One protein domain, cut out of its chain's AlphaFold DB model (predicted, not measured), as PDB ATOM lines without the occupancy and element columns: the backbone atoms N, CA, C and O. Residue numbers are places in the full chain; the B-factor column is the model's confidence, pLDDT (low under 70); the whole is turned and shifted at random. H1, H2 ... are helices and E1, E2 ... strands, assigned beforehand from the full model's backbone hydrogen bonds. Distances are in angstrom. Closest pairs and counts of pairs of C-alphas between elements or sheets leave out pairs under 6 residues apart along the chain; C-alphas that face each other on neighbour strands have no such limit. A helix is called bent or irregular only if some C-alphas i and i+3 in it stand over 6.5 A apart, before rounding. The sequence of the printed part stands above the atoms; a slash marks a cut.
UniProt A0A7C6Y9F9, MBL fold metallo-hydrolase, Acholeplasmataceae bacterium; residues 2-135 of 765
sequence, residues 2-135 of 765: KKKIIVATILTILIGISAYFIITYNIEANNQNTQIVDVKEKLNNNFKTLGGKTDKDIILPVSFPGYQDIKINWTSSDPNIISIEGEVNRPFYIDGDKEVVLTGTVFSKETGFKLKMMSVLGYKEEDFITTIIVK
ATOM      1  N   LYS A   2      -2.139   3.105  -1.001       47.75
ATOM      2  CA  LYS A   2      -0.807   2.538  -1.344       47.75
ATOM      3  C   LYS A   2      -0.651   1.920  -2.756       47.75
ATOM      4  O   LYS A   2       0.364   2.167  -3.390       47.75
ATOM      5  N   LYS A   3      -1.644   1.193  -3.298       45.72
ATOM      6  CA  LYS A   3      -1.569   0.611  -4.665       45.72
ATOM      7  C   LYS A   3      -1.626   1.647  -5.802       45.72
ATOM      8  O   LYS A   3      -0.969   1.450  -6.814       45.72
ATOM      9  N   LYS A   4      -2.372   2.751  -5.638       47.72
ATOM     10  CA  LYS A   4      -2.440   3.826  -6.649       47.72
ATOM     11  C   LYS A   4      -1.141   4.639  -6.707       47.72
ATOM     12  O   LYS A   4      -0.750   5.060  -7.784       47.72
ATOM     13  N   ILE A   5      -0.464   4.796  -5.566       52.53
ATOM     14  CA  ILE A   5       0.824   5.497  -5.485       52.53
ATOM     15  C   ILE A   5       1.914   4.696  -6.211       52.53
ATOM     16  O   ILE A   5       2.618   5.267  -7.024       52.53
ATOM     17  N   ILE A   6       1.987   3.371  -6.020       52.66
ATOM     18  CA  ILE A   6       2.994   2.524  -6.690       52.66
ATOM     19  C   ILE A   6       2.821   2.519  -8.218       52.66
ATOM     20  O   ILE A   6       3.809   2.630  -8.936       52.66
ATOM     21  N   VAL A   7       1.584   2.434  -8.725       52.34
ATOM     22  CA  VAL A   7       1.321   2.491 -10.176       52.34
ATOM     23  C   VAL A   7       1.680   3.862 -10.746       52.34
ATOM     24  O   VAL A   7       2.311   3.920 -11.794       52.34
ATOM     25  N   ALA A   8       1.349   4.949 -10.042       49.88
ATOM     26  CA  ALA A   8       1.749   6.290 -10.452       49.88
ATOM     27  C   ALA A   8       3.280   6.428 -10.483       49.88
ATOM     28  O   ALA A   8       3.810   6.873 -11.488       49.88
ATOM     29  N   THR A   9       3.997   5.958  -9.456       53.16
ATOM     30  CA  THR A   9       5.466   6.009  -9.401       53.16
ATOM     31  C   THR A   9       6.127   5.174 -10.500       53.16
ATOM     32  O   THR A   9       7.076   5.640 -11.118       53.16
ATOM     33  N   ILE A  10       5.615   3.972 -10.794       54.66
ATOM     34  CA  ILE A  10       6.112   3.136 -11.902       54.66
ATOM     35  C   ILE A  10       5.857   3.818 -13.250       54.66
ATOM     36  O   ILE A  10       6.746   3.829 -14.094       54.66
ATOM     37  N   LEU A  11       4.685   4.434 -13.433       49.88
ATOM     38  CA  LEU A  11       4.360   5.180 -14.647       49.88
ATOM     39  C   LEU A  11       5.265   6.412 -14.804       49.88
ATOM     40  O   LEU A  11       5.760   6.657 -15.893       49.88
ATOM     41  N   THR A  12       5.556   7.145 -13.724       55.19
ATOM     42  CA  THR A  12       6.484   8.289 -13.747       55.19
ATOM     43  C   THR A  12       7.922   7.859 -14.044       55.19
ATOM     44  O   THR A  12       8.615   8.551 -14.779       55.19
ATOM     45  N   ILE A  13       8.367   6.708 -13.527       60.91
ATOM     46  CA  ILE A  13       9.688   6.140 -13.843       60.91
ATOM     47  C   ILE A  13       9.746   5.689 -15.308       60.91
ATOM     48  O   ILE A  13      10.724   5.983 -15.983       60.91
ATOM     49  N   LEU A  14       8.701   5.034 -15.826       51.75
ATOM     50  CA  LEU A  14       8.607   4.643 -17.240       51.75
ATOM     51  C   LEU A  14       8.605   5.858 -18.173       51.75
ATOM     52  O   LEU A  14       9.349   5.852 -19.147       51.75
ATOM     53  N   ILE A  15       7.848   6.907 -17.835       57.19
ATOM     54  CA  ILE A  15       7.829   8.181 -18.571       57.19
ATOM     55  C   ILE A  15       9.200   8.872 -18.496       57.19
ATOM     56  O   ILE A  15       9.678   9.410 -19.492       57.19
ATOM     57  N   GLY A  16       9.865   8.830 -17.337       54.56
ATOM     58  CA  GLY A  16      11.209   9.379 -17.150       54.56
ATOM     59  C   GLY A  16      12.281   8.634 -17.947       54.56
ATOM     60  O   GLY A  16      13.140   9.269 -18.551       54.56
ATOM     61  N   ILE A  17      12.208   7.301 -18.012       59.91
ATOM     62  CA  ILE A  17      13.105   6.471 -18.829       59.91
ATOM     63  C   ILE A  17      12.851   6.733 -20.317       59.91
ATOM     64  O   ILE A  17      13.807   6.961 -21.051       59.91
ATOM     65  N   SER A  18      11.591   6.772 -20.766       54.12
ATOM     66  CA  SER A  18      11.281   7.100 -22.164       54.12
ATOM     67  C   SER A  18      11.738   8.509 -22.538       54.12
ATOM     68  O   SER A  18      12.310   8.690 -23.606       54.12
ATOM     69  N   ALA A  19      11.565   9.493 -21.649       54.88
ATOM     70  CA  ALA A  19      12.047  10.853 -21.874       54.88
ATOM     71  C   ALA A  19      13.584  10.917 -21.932       54.88
ATOM     72  O   ALA A  19      14.127  11.591 -22.800       54.88
ATOM     73  N   TYR A  20      14.294  10.177 -21.073       62.47
ATOM     74  CA  TYR A  20      15.758  10.088 -21.107       62.47
ATOM     75  C   TYR A  20      16.278   9.458 -22.406       62.47
ATOM     76  O   TYR A  20      17.229   9.973 -22.995       62.47
ATOM     77  N   PHE A  21      15.642   8.383 -22.882       57.91
ATOM     78  CA  PHE A  21      15.987   7.769 -24.166       57.91
ATOM     79  C   PHE A  21      15.735   8.721 -25.340       57.91
ATOM     80  O   PHE A  21      16.609   8.849 -26.188       57.91
ATOM     81  N   ILE A  22      14.605   9.439 -25.356       58.44
ATOM     82  CA  ILE A  22      14.298  10.438 -26.396       58.44
ATOM     83  C   ILE A  22      15.320  11.584 -26.376       58.44
ATOM     84  O   ILE A  22      15.828  11.965 -27.424       58.44
ATOM     85  N   ILE A  23      15.673  12.109 -25.198       61.94
ATOM     86  CA  ILE A  23      16.650  13.204 -25.071       61.94
ATOM     87  C   ILE A  23      18.047  12.753 -25.514       61.94
ATOM     88  O   ILE A  23      18.693  13.457 -26.284       61.94
ATOM     89  N   THR A  24      18.507  11.584 -25.060       58.47
ATOM     90  CA  THR A  24      19.833  11.055 -25.433       58.47
ATOM     91  C   THR A  24      19.911  10.800 -26.940       58.47
ATOM     92  O   THR A  24      20.891  11.172 -27.577       58.47
ATOM     93  N   TYR A  25      18.839  10.257 -27.523       62.34
ATOM     94  CA  TYR A  25      18.734  10.010 -28.959       62.34
ATOM     95  C   TYR A  25      18.693  11.309 -29.780       62.34
ATOM     96  O   TYR A  25      19.380  11.409 -30.789       62.34
ATOM     97  N   ASN A  26      17.971  12.337 -29.319       57.94
ATOM     98  CA  ASN A  26      17.949  13.653 -29.968       57.94
ATOM     99  C   ASN A  26      19.319  14.353 -29.920       57.94
ATOM    100  O   ASN A  26      19.681  15.044 -30.867       57.94
ATOM    101  N   ILE A  27      20.095  14.178 -28.844       64.12
ATOM    102  CA  ILE A  27      21.465  14.711 -28.749       64.12
ATOM    103  C   ILE A  27      22.395  13.995 -29.737       64.12
ATOM    104  O   ILE A  27      23.179  14.655 -30.416       64.12
ATOM    105  N   GLU A  28      22.305  12.666 -29.844       61.88
ATOM    106  CA  GLU A  28      23.071  11.890 -30.832       61.88
ATOM    107  C   GLU A  28      22.715  12.291 -32.271       61.88
ATOM    108  O   GLU A  28      23.624  12.546 -33.061       61.88
ATOM    109  N   ALA A  29      21.424  12.445 -32.586       58.88
ATOM    110  CA  ALA A  29      20.950  12.906 -33.893       58.88
ATOM    111  C   ALA A  29      21.471  14.310 -34.241       58.88
ATOM    112  O   ALA A  29      21.978  14.544 -35.336       58.88
ATOM    113  N   ASN A  30      21.416  15.243 -33.285       62.91
ATOM    114  CA  ASN A  30      21.884  16.613 -33.495       62.91
ATOM    115  C   ASN A  30      23.410  16.683 -33.699       62.91
ATOM    116  O   ASN A  30      23.902  17.434 -34.543       62.91
ATOM    117  N   ASN A  31      24.170  15.859 -32.971       65.00
ATOM    118  CA  ASN A  31      25.617  15.738 -33.159       65.00
ATOM    119  C   ASN A  31      25.974  15.143 -34.530       65.00
ATOM    120  O   ASN A  31      26.926  15.604 -35.155       65.00
ATOM    121  N   GLN A  32      25.222  14.149 -35.013       65.75
ATOM    122  CA  GLN A  32      25.428  13.567 -36.344       65.75
ATOM    123  C   GLN A  32      25.096  14.558 -37.467       65.75
ATOM    124  O   GLN A  32      25.902  14.708 -38.383       65.75
ATOM    125  N   ASN A  33      23.996  15.311 -37.360       67.06
ATOM    126  CA  ASN A  33      23.676  16.380 -38.316       67.06
ATOM    127  C   ASN A  33      24.787  17.441 -38.368       67.06
ATOM    128  O   ASN A  33      25.187  17.871 -39.444       67.06
ATOM    129  N   THR A  34      25.365  17.796 -37.215       74.06
ATOM    130  CA  THR A  34      26.507  18.729 -37.151       74.06
ATOM    131  C   THR A  34      27.746  18.178 -37.874       74.06
ATOM    132  O   THR A  34      28.479  18.931 -38.510       74.06
ATOM    133  N   GLN A  35      27.986  16.862 -37.818       79.12
ATOM    134  CA  GLN A  35      29.098  16.220 -38.529       79.12
ATOM    135  C   GLN A  35      28.891  16.181 -40.048       79.12
ATOM    136  O   GLN A  35      29.853  16.385 -40.782       79.12
ATOM    137  N   ILE A  36      27.661  15.939 -40.517       77.00
ATOM    138  CA  ILE A  36      27.323  15.952 -41.950       77.00
ATOM    139  C   ILE A  36      27.557  17.347 -42.541       77.00
ATOM    140  O   ILE A  36      28.199  17.462 -43.584       77.00
ATOM    141  N   VAL A  37      27.121  18.402 -41.842       80.12
ATOM    142  CA  VAL A  37      27.336  19.800 -42.262       80.12
ATOM    143  C   VAL A  37      28.828  20.119 -42.421       80.12
ATOM    144  O   VAL A  37      29.238  20.646 -43.452       80.12
ATOM    145  N   ASP A  38      29.662  19.744 -41.450       85.00
ATOM    146  CA  ASP A  38      31.111  19.986 -41.521       85.00
ATOM    147  C   ASP A  38      31.805  19.156 -42.623       85.00
ATOM    148  O   ASP A  38      32.721  19.634 -43.297       85.00
ATOM    149  N   VAL A  39      31.351  17.920 -42.867       86.62
ATOM    150  CA  VAL A  39      31.841  17.099 -43.987       86.62
ATOM    151  C   VAL A  39      31.492  17.736 -45.334       86.62
ATOM    152  O   VAL A  39      32.356  17.789 -46.210       86.62
ATOM    153  N   LYS A  40      30.280  18.278 -45.493       84.50
ATOM    154  CA  LYS A  40      29.884  19.026 -46.697       84.50
ATOM    155  C   LYS A  40      30.740  20.273 -46.912       84.50
ATOM    156  O   LYS A  40      31.159  20.538 -48.035       84.50
ATOM    157  N   GLU A  41      31.076  21.005 -45.852       85.56
ATOM    158  CA  GLU A  41      31.983  22.156 -45.948       85.56
ATOM    159  C   GLU A  41      33.393  21.742 -46.413       85.56
ATOM    160  O   GLU A  41      34.025  22.423 -47.223       85.56
ATOM    161  N   LYS A  42      33.888  20.583 -45.966       87.00
ATOM    162  CA  LYS A  42      35.172  20.033 -46.435       87.00
ATOM    163  C   LYS A  42      35.128  19.566 -47.883       87.00
ATOM    164  O   LYS A  42      36.107  19.776 -48.598       87.00
ATOM    165  N   LEU A  43      34.019  18.971 -48.319       87.31
ATOM    166  CA  LEU A  43      33.792  18.646 -49.727       87.31
ATOM    167  C   LEU A  43      33.829  19.916 -50.581       87.31
ATOM    168  O   LEU A  43      34.653  19.996 -51.487       87.31
ATOM    169  N   ASN A  44      33.065  20.947 -50.210       83.31
ATOM    170  CA  ASN A  44      33.095  22.257 -50.871       83.31
ATOM    171  C   ASN A  44      34.523  22.803 -51.016       83.31
ATOM    172  O   ASN A  44      34.937  23.205 -52.101       83.31
ATOM    173  N   ASN A  45      35.312  22.777 -49.942       82.44
ATOM    174  CA  ASN A  45      36.691  23.261 -49.978       82.44
ATOM    175  C   ASN A  45      37.608  22.429 -50.890       82.44
ATOM    176  O   ASN A  45      38.469  23.006 -51.551       82.44
ATOM    177  N   ASN A  46      37.426  21.106 -50.956       81.19
ATOM    178  CA  ASN A  46      38.191  20.250 -51.866       81.19
ATOM    179  C   ASN A  46      37.914  20.616 -53.331       81.19
ATOM    180  O   ASN A  46      38.856  20.878 -54.080       81.19
ATOM    181  N   PHE A  47      36.644  20.709 -53.729       81.56
ATOM    182  CA  PHE A  47      36.276  21.011 -55.118       81.56
ATOM    183  C   PHE A  47      36.553  22.467 -55.508       81.56
ATOM    184  O   PHE A  47      36.921  22.741 -56.648       81.56
ATOM    185  N   LYS A  48      36.550  23.395 -54.544       75.88
ATOM    186  CA  LYS A  48      36.979  24.783 -54.768       75.88
ATOM    187  C   LYS A  48      38.423  24.894 -55.271       75.88
ATOM    188  O   LYS A  48      38.736  25.824 -56.006       75.88
ATOM    189  N   THR A  49      39.307  23.957 -54.911       72.75
ATOM    190  CA  THR A  49      40.702  23.964 -55.396       72.75
ATOM    191  C   THR A  49      40.855  23.550 -56.859       72.75
ATOM    192  O   THR A  49      41.871  23.883 -57.464       72.75
ATOM    193  N   LEU A  50      39.854  22.876 -57.431       70.25
ATOM    194  CA  LEU A  50      39.822  22.512 -58.849       70.25
ATOM    195  C   LEU A  50      39.363  23.683 -59.729       70.25
ATOM    196  O   LEU A  50      39.561  23.654 -60.937       70.25
ATOM    197  N   GLY A  51      38.749  24.720 -59.146       68.81
ATOM    198  CA  GLY A  51      38.216  25.848 -59.913       68.81
ATOM    199  C   GLY A  51      37.125  25.444 -60.912       68.81
ATOM    200  O   GLY A  51      36.961  26.123 -61.916       68.81
ATOM    201  N   GLY A  52      36.433  24.322 -60.671       76.25
ATOM    202  CA  GLY A  52      35.350  23.823 -61.524       76.25
ATOM    203  C   GLY A  52      35.788  23.160 -62.834       76.25
ATOM    204  O   GLY A  52      34.928  22.649 -63.539       76.25
ATOM    205  N   LYS A  53      37.090  23.108 -63.163       85.50
ATOM    206  CA  LYS A  53      37.596  22.488 -64.404       85.50
ATOM    207  C   LYS A  53      38.728  21.489 -64.114       85.50
ATOM    208  O   LYS A  53      39.544  21.725 -63.224       85.50
ATOM    209  N   THR A  54      38.835  20.394 -64.868       89.00
ATOM    210  CA  THR A  54      39.943  19.428 -64.727       89.00
ATOM    211  C   THR A  54      40.391  18.816 -66.055       89.00
ATOM    212  O   THR A  54      39.590  18.556 -66.945       89.00
ATOM    213  N   ASP A  55      41.690  18.556 -66.178       90.38
ATOM    214  CA  ASP A  55      42.317  17.763 -67.245       90.38
ATOM    215  C   ASP A  55      42.988  16.485 -66.701       90.38
ATOM    216  O   ASP A  55      43.742  15.811 -67.408       90.38
ATOM    217  N   LYS A  56      42.745  16.178 -65.420       91.12
ATOM    218  CA  LYS A  56      43.372  15.103 -64.641       91.12
ATOM    219  C   LYS A  56      42.347  14.394 -63.772       91.12
ATOM    220  O   LYS A  56      41.335  14.985 -63.402       91.12
ATOM    221  N   ASP A  57      42.694  13.178 -63.364       92.69
ATOM    222  CA  ASP A  57      41.952  12.426 -62.356       92.69
ATOM    223  C   ASP A  57      41.718  13.263 -61.093       92.69
ATOM    224  O   ASP A  57      42.607  13.973 -60.603       92.69
ATOM    225  N   ILE A  58      40.510  13.149 -60.554       90.88
ATOM    226  CA  ILE A  58      40.068  13.842 -59.350       90.88
ATOM    227  C   ILE A  58      39.979  12.861 -58.183       90.88
ATOM    228  O   ILE A  58      39.717  11.674 -58.342       90.88
ATOM    229  N   ILE A  59      40.196  13.353 -56.964       89.62
ATOM    230  CA  ILE A  59      40.106  12.512 -55.768       89.62
ATOM    231  C   ILE A  59      38.702  12.637 -55.186       89.62
ATOM    232  O   ILE A  59      38.359  13.680 -54.629       89.62
ATOM    233  N   LEU A  60      37.931  11.552 -55.243       90.62
ATOM    234  CA  LEU A  60      36.606  11.457 -54.631       90.62
ATOM    235  C   LEU A  60      36.707  10.829 -53.228       90.62
ATOM    236  O   LEU A  60      36.890   9.615 -53.089       90.62
ATOM    237  N   PRO A  61      36.642  11.622 -52.139       89.19
ATOM    238  CA  PRO A  61      36.793  11.084 -50.795       89.19
ATOM    239  C   PRO A  61      35.583  10.223 -50.422       89.19
ATOM    240  O   PRO A  61      34.445  10.675 -50.474       89.19
ATOM    241  N   VAL A  62      35.836   8.997 -49.967       88.69
ATOM    242  CA  VAL A  62      34.799   8.089 -49.430       88.69
ATOM    243  C   VAL A  62      34.623   8.212 -47.908       88.69
ATOM    244  O   VAL A  62      33.728   7.603 -47.322       88.69
ATOM    245  N   SER A  63      35.508   8.970 -47.243       86.19
ATOM    246  CA  SER A  63      35.490   9.270 -45.801       86.19
ATOM    247  C   SER A  63      36.419  10.450 -45.466       86.19
ATOM    248  O   SER A  63      37.287  10.794 -46.270       86.19
ATOM    249  N   PHE A  64      36.291  11.025 -44.263       82.44
ATOM    250  CA  PHE A  64      37.172  12.092 -43.767       82.44
ATOM    251  C   PHE A  64      37.875  11.720 -42.447       82.44
ATOM    252  O   PHE A  64      37.234  11.192 -41.529       82.44
ATOM    253  N   PRO A  65      39.178  12.036 -42.278       79.62
ATOM    254  CA  PRO A  65      39.869  11.873 -41.000       79.62
ATOM    255  C   PRO A  65      39.158  12.632 -39.870       79.62
ATOM    256  O   PRO A  65      38.888  13.825 -39.986       79.62
ATOM    257  N   GLY A  66      38.860  11.937 -38.769       80.88
ATOM    258  CA  GLY A  66      38.090  12.482 -37.640       80.88
ATOM    259  C   GLY A  66      36.591  12.152 -37.660       80.88
ATOM    260  O   GLY A  66      35.945  12.324 -36.631       80.88
ATOM    261  N   TYR A  67      36.065  11.593 -38.758       82.44
ATOM    262  CA  TYR A  67      34.642  11.266 -38.949       82.44
ATOM    263  C   TYR A  67      34.476   9.766 -39.217       82.44
ATOM    264  O   TYR A  67      34.138   9.347 -40.318       82.44
ATOM    265  N   GLN A  68      34.769   8.928 -38.214       73.06
ATOM    266  CA  GLN A  68      34.830   7.464 -38.397       73.06
ATOM    267  C   GLN A  68      33.482   6.803 -38.711       73.06
ATOM    268  O   GLN A  68      33.456   5.671 -39.205       73.06
ATOM    269  N   ASP A  69      32.389   7.506 -38.433       73.75
ATOM    270  CA  ASP A  69      31.038   7.039 -38.704       73.75
ATOM    271  C   ASP A  69      30.459   7.633 -39.992       73.75
ATOM    272  O   ASP A  69      29.378   7.222 -40.379       73.75
ATOM    273  N   ILE A  70      31.163   8.517 -40.708       79.25
ATOM    274  CA  ILE A  70      30.682   9.072 -41.980       79.25
ATOM    275  C   ILE A  70      31.275   8.304 -43.169       79.25
ATOM    276  O   ILE A  70      32.480   8.048 -43.230       79.25
ATOM    277  N   LYS A  71      30.421   7.954 -44.131       81.94
ATOM    278  CA  LYS A  71      30.769   7.390 -45.440       81.94
ATOM    279  C   LYS A  71      30.176   8.244 -46.547       81.94
ATOM    280  O   LYS A  71      29.123   8.835 -46.352       81.94
ATOM    281  N   ILE A  72      30.822   8.264 -47.702       87.25
ATOM    282  CA  ILE A  72      30.344   8.992 -48.877       87.25
ATOM    283  C   ILE A  72      30.299   8.010 -50.040       87.25
ATOM    284  O   ILE A  72      31.300   7.334 -50.296       87.25
ATOM    285  N   ASN A  73      29.154   7.923 -50.714       88.12
ATOM    286  CA  ASN A  73      29.044   7.216 -51.986       88.12
ATOM    287  C   ASN A  73      28.903   8.246 -53.098       88.12
ATOM    288  O   ASN A  73      28.113   9.175 -52.966       88.12
ATOM    289  N   TRP A  74      29.649   8.053 -54.177       91.44
ATOM    290  CA  TRP A  74      29.637   8.948 -55.322       91.44
ATOM    291  C   TRP A  74      28.835   8.353 -56.471       91.44
ATOM    292  O   TRP A  74      28.934   7.157 -56.754       91.44
ATOM    293  N   THR A  75      28.079   9.204 -57.148       90.50
ATOM    294  CA  THR A  75      27.555   8.960 -58.490       90.50
ATOM    295  C   THR A  75      28.015  10.075 -59.419       90.50
ATOM    296  O   THR A  75      28.279  11.193 -58.978       90.50
ATOM    297  N   SER A  76      28.102   9.754 -60.703       92.69
ATOM    298  CA  SER A  76      28.469  10.677 -61.774       92.69
ATOM    299  C   SER A  76      27.332  10.718 -62.788       92.69
ATOM    300  O   SER A  76      26.757   9.664 -63.082       92.69
ATOM    301  N   SER A  77      26.997  11.906 -63.297       91.69
ATOM    302  CA  SER A  77      26.038  12.061 -64.397       91.69
ATOM    303  C   SER A  77      26.554  11.433 -65.693       91.69
ATOM    304  O   SER A  77      25.751  10.930 -66.473       91.69
ATOM    305  N   ASP A  78      27.880  11.384 -65.878       90.56
ATOM    306  CA  ASP A  78      28.539  10.661 -66.966       90.56
ATOM    307  C   ASP A  78      29.749   9.854 -66.454       90.56
ATOM    308  O   ASP A  78      30.890  10.339 -66.429       90.56
ATOM    309  N   PRO A  79      29.526   8.586 -66.054       90.75
ATOM    310  CA  PRO A  79      30.586   7.690 -65.603       90.75
ATOM    311  C   PRO A  79      31.659   7.376 -66.654       90.75
ATOM    312  O   PRO A  79      32.699   6.829 -66.287       90.75
ATOM    313  N   ASN A  80      31.421   7.669 -67.941       89.12
ATOM    314  CA  ASN A  80      32.411   7.462 -69.000       89.12
ATOM    315  C   ASN A  80      33.391   8.630 -69.130       89.12
ATOM    316  O   ASN A  80      34.431   8.437 -69.757       89.12
ATOM    317  N   ILE A  81      33.060   9.799 -68.567       92.38
ATOM    318  CA  ILE A  81      33.899  11.006 -68.547       92.38
ATOM    319  C   ILE A  81      34.561  11.179 -67.176       92.38
ATOM    320  O   ILE A  81      35.774  11.371 -67.108       92.38
ATOM    321  N   ILE A  82      33.804  11.043 -66.081       93.38
ATOM    322  CA  ILE A  82      34.361  10.933 -64.723       93.38
ATOM    323  C   ILE A  82      33.782   9.694 -64.048       93.38
ATOM    324  O   ILE A  82      32.582   9.638 -63.770       93.38
ATOM    325  N   SER A  83      34.632   8.717 -63.734       93.06
ATOM    326  CA  SER A  83      34.209   7.508 -63.021       93.06
ATOM    327  C   SER A  83      33.839   7.795 -61.558       93.06
ATOM    328  O   SER A  83      34.191   8.830 -60.991       93.06
ATOM    329  N   ILE A  84      33.169   6.849 -60.891       89.81
ATOM    330  CA  ILE A  84      32.837   6.976 -59.457       89.81
ATOM    331  C   ILE A  84      34.073   6.897 -58.542       89.81
ATOM    332  O   ILE A  84      33.993   7.222 -57.357       89.81
ATOM    333  N   GLU A  85      35.219   6.471 -59.077       90.50
ATOM    334  CA  GLU A  85      36.528   6.519 -58.427       90.50
ATOM    335  C   GLU A  85      37.278   7.837 -58.694       90.50
ATOM    336  O   GLU A  85      38.273   8.110 -58.019       90.50
ATOM    337  N   GLY A  86      36.785   8.660 -59.626       89.62
ATOM    338  CA  GLY A  86      37.374   9.938 -60.018       89.62
ATOM    339  C   GLY A  86      38.385   9.853 -61.164       89.62
ATOM    340  O   GLY A  86      39.135  10.805 -61.377       89.62
ATOM    341  N   GLU A  87      38.422   8.742 -61.906       94.56
ATOM    342  CA  GLU A  87      39.221   8.638 -63.135       94.56
ATOM    343  C   GLU A  87      38.590   9.508 -64.226       94.56
ATOM    344  O   GLU A  87      37.382   9.423 -64.459       94.56
ATOM    345  N   VAL A  88      39.399  10.348 -64.875       94.38
ATOM    346  CA  VAL A  88      38.940  11.310 -65.881       94.38
ATOM    347  C   VAL A  88      39.324  10.834 -67.276       94.38
ATOM    348  O   VAL A  88      40.499  10.756 -67.637       94.38
ATOM    349  N   ASN A  89      38.309  10.574 -68.090       90.19
ATOM    350  CA  ASN A  89      38.445  10.289 -69.506       90.19
ATOM    351  C   ASN A  89      38.048  11.538 -70.297       90.19
ATOM    352  O   ASN A  89      36.885  11.939 -70.325       90.19
ATOM    353  N   ARG A  90      39.047  12.186 -70.893       91.38
ATOM    354  CA  ARG A  90      38.858  13.472 -71.564       91.38
ATOM    355  C   ARG A  90      38.105  13.287 -72.887       91.38
ATOM    356  O   ARG A  90      38.460  12.377 -73.639       91.38
ATOM    357  N   PRO A  91      37.122  14.151 -73.192       83.19
ATOM    358  CA  PRO A  91      36.434  14.139 -74.477       83.19
ATOM    359  C   PRO A  91      37.395  14.511 -75.617       83.19
ATOM    360  O   PRO A  91      38.457  15.105 -75.387       83.19
ATOM    361  N   PHE A  92      37.048  14.143 -76.851       76.38
ATOM    362  CA  PHE A  92      37.807  14.591 -78.019       76.38
ATOM    363  C   PHE A  92      37.638  16.101 -78.206       76.38
ATOM    364  O   PHE A  92      36.633  16.662 -77.783       76.38
ATOM    365  N   TYR A  93      38.598  16.754 -78.871       77.12
ATOM    366  CA  TYR A  93      38.533  18.198 -79.140       77.12
ATOM    367  C   TYR A  93      37.191  18.613 -79.761       77.12
ATOM    368  O   TYR A  93      36.560  19.562 -79.311       77.12
ATOM    369  N   ILE A  94      36.725  17.841 -80.749       68.38
ATOM    370  CA  ILE A  94      35.470  18.098 -81.468       68.38
ATOM    371  C   ILE A  94      34.213  17.958 -80.600       68.38
ATOM    372  O   ILE A  94      33.179  18.519 -80.943       68.38
ATOM    373  N   ASP A  95      34.288  17.208 -79.498       68.38
ATOM    374  CA  ASP A  95      33.160  17.014 -78.582       68.38
ATOM    375  C   ASP A  95      33.057  18.155 -77.557       68.38
ATOM    376  O   ASP A  95      32.073  18.214 -76.807       68.38
ATOM    377  N   GLY A  96      34.067  19.034 -77.531       77.50
ATOM    378  CA  GLY A  96      34.210  20.125 -76.581       77.50
ATOM    379  C   GLY A  96      34.469  19.652 -75.152       77.50
ATOM    380  O   GLY A  96      34.498  18.456 -74.843       77.50
ATOM    381  N   ASP A  97      34.667  20.619 -74.261       85.50
ATOM    382  CA  ASP A  97      34.682  20.364 -72.826       85.50
ATOM    383  C   ASP A  97      33.340  19.738 -72.398       85.50
ATOM    384  O   ASP A  97      32.278  20.084 -72.919       85.50
ATOM    385  N   LYS A  98      33.372  18.793 -71.456       81.12
ATOM    386  CA  LYS A  98      32.161  18.112 -70.971       81.12
ATOM    387  C   LYS A  98      31.901  18.425 -69.518       81.12
ATOM    388  O   LYS A  98      32.756  18.199 -68.663       81.12
ATOM    389  N   GLU A  99      30.697  18.895 -69.238       89.00
ATOM    390  CA  GLU A  99      30.221  19.077 -67.880       89.00
ATOM    391  C   GLU A  99      29.775  17.741 -67.269       89.00
ATOM    392  O   GLU A  99      29.025  16.973 -67.873       89.00
ATOM    393  N   VAL A 100      30.232  17.462 -66.048       88.25
ATOM    394  CA  VAL A 100      29.837  16.288 -65.272       88.25
ATOM    395  C   VAL A 100      29.402  16.705 -63.873       88.25
ATOM    396  O   VAL A 100      30.162  17.314 -63.118       88.25
ATOM    397  N   VAL A 101      28.184  16.314 -63.500       88.38
ATOM    398  CA  VAL A 101      27.632  16.503 -62.160       88.38
ATOM    399  C   VAL A 101      27.989  15.297 -61.300       88.38
ATOM    400  O   VAL A 101      27.666  14.149 -61.616       88.38
ATOM    401  N   LEU A 102      28.653  15.564 -60.183       90.50
ATOM    402  CA  LEU A 102      29.034  14.577 -59.186       90.50
ATOM    403  C   LEU A 102      28.159  14.733 -57.948       90.50
ATOM    404  O   LEU A 102      28.138  15.794 -57.319       90.50
ATOM    405  N   THR A 103      27.506  13.642 -57.558       89.12
ATOM    406  CA  THR A 103      26.676  13.587 -56.352       89.12
ATOM    407  C   THR A 103      27.333  12.679 -55.325       89.12
ATOM    408  O   THR A 103      27.448  11.471 -55.519       89.12
ATOM    409  N   GLY A 104      27.792  13.271 -54.226       89.94
ATOM    410  CA  GLY A 104      28.305  12.573 -53.056       89.94
ATOM    411  C   GLY A 104      27.220  12.449 -51.993       89.94
ATOM    412  O   GLY A 104      27.002  13.388 -51.227       89.94
ATOM    413  N   THR A 105      26.570  11.292 -51.895       85.12
ATOM    414  CA  THR A 105      25.595  11.022 -50.832       85.12
ATOM    415  C   THR A 105      26.331  10.687 -49.539       85.12
ATOM    416  O   THR A 105      27.087   9.708 -49.465       85.12
ATOM    417  N   VAL A 106      26.131  11.511 -48.510       83.69
ATOM    418  CA  VAL A 106      26.813  11.384 -47.216       83.69
ATOM    419  C   VAL A 106      25.954  10.566 -46.249       83.69
ATOM    420  O   VAL A 106      24.848  10.955 -45.882       83.69
ATOM    421  N   PHE A 107      26.491   9.438 -45.786       74.69
ATOM    422  CA  PHE A 107      25.844   8.520 -44.851       74.69
ATOM    423  C   PHE A 107      26.544   8.513 -43.497       74.69
ATOM    424  O   PHE A 107      27.769   8.472 -43.419       74.69
ATOM    425  N   SER A 108      25.761   8.404 -42.425       68.88
ATOM    426  CA  SER A 108      26.255   7.985 -41.112       68.88
ATOM    427  C   SER A 108      26.089   6.464 -40.944       68.88
ATOM    428  O   SER A 108      25.064   5.885 -41.300       68.88
ATOM    429  N   LYS A 109      27.108   5.775 -40.436       55.22
ATOM    430  CA  LYS A 109      27.176   4.319 -40.260       55.22
ATOM    431  C   LYS A 109      26.209   3.863 -39.169       55.22
ATOM    432  O   LYS A 109      26.363   4.277 -38.026       55.22
ATOM    433  N   GLU A 110      25.330   2.887 -39.453       54.50
ATOM    434  CA  GLU A 110      24.504   2.264 -38.400       54.50
ATOM    435  C   GLU A 110      24.282   0.744 -38.489       54.50
ATOM    436  O   GLU A 110      24.248   0.113 -39.545       54.50
ATOM    437  N   THR A 111      24.102   0.148 -37.304       47.91
ATOM    438  CA  THR A 111      23.746  -1.253 -37.055       47.91
ATOM    439  C   THR A 111      22.230  -1.489 -37.140       47.91
ATOM    440  O   THR A 111      21.497  -1.082 -36.243       47.91
ATOM    441  N   GLY A 112      21.783  -2.216 -38.170       42.34
ATOM    442  CA  GLY A 112      20.635  -3.148 -38.252       42.34
ATOM    443  C   GLY A 112      19.217  -2.761 -37.778       42.34
ATOM    444  O   GLY A 112      18.258  -3.031 -38.492       42.34
ATOM    445  N   PHE A 113      19.035  -2.190 -36.584       42.75
ATOM    446  CA  PHE A 113      17.715  -1.970 -35.961       42.75
ATOM    447  C   PHE A 113      17.159  -0.546 -36.175       42.75
ATOM    448  O   PHE A 113      15.979  -0.310 -35.926       42.75
ATOM    449  N   LYS A 114      17.985   0.401 -36.645       47.84
ATOM    450  CA  LYS A 114      17.636   1.832 -36.764       47.84
ATOM    451  C   LYS A 114      16.973   2.232 -38.098       47.84
ATOM    452  O   LYS A 114      16.156   3.148 -38.094       47.84
ATOM    453  N   LEU A 115      17.145   1.463 -39.182       45.72
ATOM    454  CA  LEU A 115      16.560   1.746 -40.512       45.72
ATOM    455  C   LEU A 115      15.028   1.927 -40.525       45.72
ATOM    456  O   LEU A 115      14.504   2.708 -41.308       45.72
ATOM    457  N   LYS A 116      14.287   1.244 -39.641       46.09
ATOM    458  CA  LYS A 116      12.812   1.321 -39.606       46.09
ATOM    459  C   LYS A 116      12.253   2.499 -38.792       46.09
ATOM    460  O   LYS A 116      11.054   2.744 -38.850       46.09
ATOM    461  N   MET A 117      13.099   3.192 -38.025       42.94
ATOM    462  CA  MET A 117      12.749   4.388 -37.239       42.94
ATOM    463  C   MET A 117      13.284   5.682 -37.870       42.94
ATOM    464  O   MET A 117      12.774   6.754 -37.559       42.94
ATOM    465  N   MET A 118      14.266   5.592 -38.776       44.41
ATOM    466  CA  MET A 118      14.860   6.750 -39.456       44.41
ATOM    467  C   MET A 118      13.867   7.507 -40.354       44.41
ATOM    468  O   MET A 118      13.860   8.735 -40.318       44.41
ATOM    469  N   SER A 119      12.952   6.815 -41.050       43.28
ATOM    470  CA  SER A 119      11.885   7.472 -41.832       43.28
ATOM    471  C   SER A 119      10.818   8.155 -40.968       43.28
ATOM    472  O   SER A 119      10.098   9.027 -41.442       43.28
ATOM    473  N   VAL A 120      10.710   7.770 -39.693       43.97
ATOM    474  CA  VAL A 120       9.687   8.269 -38.759       43.97
ATOM    475  C   VAL A 120      10.183   9.495 -37.976       43.97
ATOM    476  O   VAL A 120       9.370  10.218 -37.407       43.97
ATOM    477  N   LEU A 121      11.500   9.750 -37.941       41.75
ATOM    478  CA  LEU A 121      12.124  10.790 -37.106       41.75
ATOM    479  C   LEU A 121      13.001  11.806 -37.868       41.75
ATOM    480  O   LEU A 121      13.630  12.639 -37.224       41.75
ATOM    481  N   GLY A 122      13.024  11.781 -39.207       47.28
ATOM    482  CA  GLY A 122      13.633  12.850 -40.014       47.28
ATOM    483  C   GLY A 122      15.163  12.820 -40.114       47.28
ATOM    484  O   GLY A 122      15.786  13.874 -40.216       47.28
ATOM    485  N   TYR A 123      15.778  11.634 -40.087       50.62
ATOM    486  CA  TYR A 123      17.196  11.489 -40.434       50.62
ATOM    487  C   TYR A 123      17.368  11.704 -41.939       50.62
ATOM    488  O   TYR A 123      16.764  10.972 -42.721       50.62
ATOM    489  N   LYS A 124      18.157  12.707 -42.334       54.12
ATOM    490  CA  LYS A 124      18.376  13.046 -43.742       54.12
ATOM    491  C   LYS A 124      19.628  12.350 -44.271       54.12
ATOM    492  O   LYS A 124      20.718  12.534 -43.737       54.12
ATOM    493  N   GLU A 125      19.449  11.550 -45.318       65.69
ATOM    494  CA  GLU A 125      20.483  11.425 -46.343       65.69
ATOM    495  C   GLU A 125      20.638  12.816 -46.954       65.69
ATOM    496  O   GLU A 125      19.641  13.484 -47.240       65.69
ATOM    497  N   GLU A 126      21.873  13.288 -47.050       72.25
ATOM    498  CA  GLU A 126      22.139  14.590 -47.631       72.25
ATOM    499  C   GLU A 126      23.158  14.461 -48.747       72.25
ATOM    500  O   GLU A 126      24.293  14.024 -48.534       72.25
ATOM    501  N   ASP A 127      22.736  14.904 -49.923       82.62
ATOM    502  CA  ASP A 127      23.584  14.954 -51.095       82.62
ATOM    503  C   ASP A 127      24.453  16.208 -51.068       82.62
ATOM    504  O   ASP A 127      24.025  17.309 -50.693       82.62
ATOM    505  N   PHE A 128      25.714  16.013 -51.429       84.81
ATOM    506  CA  PHE A 128      26.613  17.054 -51.892       84.81
ATOM    507  C   PHE A 128      26.658  16.970 -53.416       84.81
ATOM    508  O   PHE A 128      27.032  15.929 -53.945       84.81
ATOM    509  N   ILE A 129      26.280  18.043 -54.102       83.31
ATOM    510  CA  ILE A 129      26.263  18.105 -55.565       83.31
ATOM    511  C   ILE A 129      27.311  19.125 -55.998       83.31
ATOM    512  O   ILE A 129      27.388  20.216 -55.432       83.31
ATOM    513  N   THR A 130      28.138  18.760 -56.970       86.62
ATOM    514  CA  THR A 130      29.108  19.670 -57.579       86.62
ATOM    515  C   THR A 130      29.246  19.375 -59.062       86.62
ATOM    516  O   THR A 130      29.184  18.221 -59.479       86.62
ATOM    517  N   THR A 131      29.465  20.425 -59.836       85.00
ATOM    518  CA  THR A 131      29.670  20.361 -61.277       85.00
ATOM    519  C   THR A 131      31.156  20.495 -61.597       85.00
ATOM    520  O   THR A 131      31.838  21.351 -61.026       85.00
ATOM    521  N   ILE A 132      31.668  19.639 -62.484       87.19
ATOM    522  CA  ILE A 132      33.059  19.641 -62.949       87.19
ATOM    523  C   ILE A 132      33.093  19.611 -64.474       87.19
ATOM    524  O   ILE A 132      32.581  18.684 -65.091       87.19
ATOM    525  N   ILE A 133      33.776  20.582 -65.071       86.81
ATOM    526  CA  ILE A 133      34.046  20.642 -66.506       86.81
ATOM    527  C   ILE A 133      35.333  19.861 -66.801       86.81
ATOM    528  O   ILE A 133      36.424  20.219 -66.343       86.81
ATOM    529  N   VAL A 134      35.229  18.780 -67.564       89.06
ATOM    530  CA  VAL A 134      36.372  18.007 -68.053       89.06
ATOM    531  C   VAL A 134      36.855  18.585 -69.370       89.06
ATOM    532  O   VAL A 134      36.116  18.613 -70.352       89.06
ATOM    533  N   LYS A 135      38.126  18.991 -69.395       88.12
ATOM    534  CA  LYS A 135      38.734  19.606 -70.572       88.12
ATOM    535  C   LYS A 135      38.941  18.607 -71.701       88.12
ATOM    536  O   LYS A 135      39.598  17.576 -71.489       88.12
TER     537      LYS A 135
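What this domain is: This is residues 2 to 135 of the 765 residues of the protein "MBL fold metallo-hydrolase" of Acholeplasmataceae bacterium (UniProt A0A7C6Y9F9). A small, strongly twisted sheet of three strands has the last part of one very long helix, H1, running along one face, while residues 2 to 25 of H1 stick out beyond the sheet as a free arm. A short helix, H2, lies off the sheet, in the connection between E2 and E3. The printed part has 134 residues with two named helices and three named strands, in the order H1 E1 E2 H2 E3 along the chain; the sheet's order is E1 - E2 - E3, all antiparallel, and the class is mixed, helices and strands. The whole is extended, with a radius of gyration of the C-alphas of 22.6 A and spans of 89 by 24 by 18 A, the arm making much of the length.

Where its parts are: E2, residues 98 to 108, is the longest strand, 32.1 A from first to last C-alpha. E1 is residues 70 to 76, 20.0 A, and E3 is residues 126 to 134, 25.1 A, ending with C-alpha 134 at (36.372, 18.007, -68.053). H1, residues 2 to 48, is 69.1 A long, from C-alpha 2 at (-0.807, 2.538, -1.344) to C-alpha 48 at (36.979, 24.783, -54.768). H2 is residues 115 to 121, 10.6 A; it is only just irregular, with C-alphas 116 and 119 6.6 A apart.

How they stand to each other: E2 is the inner strand, E1 and E3 the edge strands. E1 and E2 form a hairpin, antiparallel at 156 degrees, with N 73 and O 105 within hydrogen-bond range at 3.0 A. E2 and E3 are antiparallel at 156 degrees, with N 102 and O 130 at 2.8 A. Residues 53 to 54 pair with residues 133 to 134 of E3, parallel. H1 is on the sheet at a height of 7.8 A, the two making two layers, with the helix on one face. H1 lies over E2 and runs along the strands, at 22 degrees to E2 on the local plane; E3 is only just not under it, with 2 of its C-alphas falling there. The closest C-alphas of H1 and E3 are those of Lys 40 and Phe 128, 6.4 A apart. H2 is not on the sheet and is apart from H1 and E1. Every O i to N i+4 pair is within hydrogen-bond range in H1; in H2 1 of 3 is, beside 2 of 4 O i to N i+3 pairs.

The domain as a whole: The C-alphas farthest apart, of Lys 2 and Ile 94, are 89.3 A apart. Without residues 2 to 25 the body spans 54 by 25 by 18 A. The printed part has no cut. The links H1 to E1 and E1 to E2 are long, 21 residues each. The mean pLDDT of the printed part is 73.2; residues 2 to 33, 51, 94 to 95 and 108 to 125 are under 70.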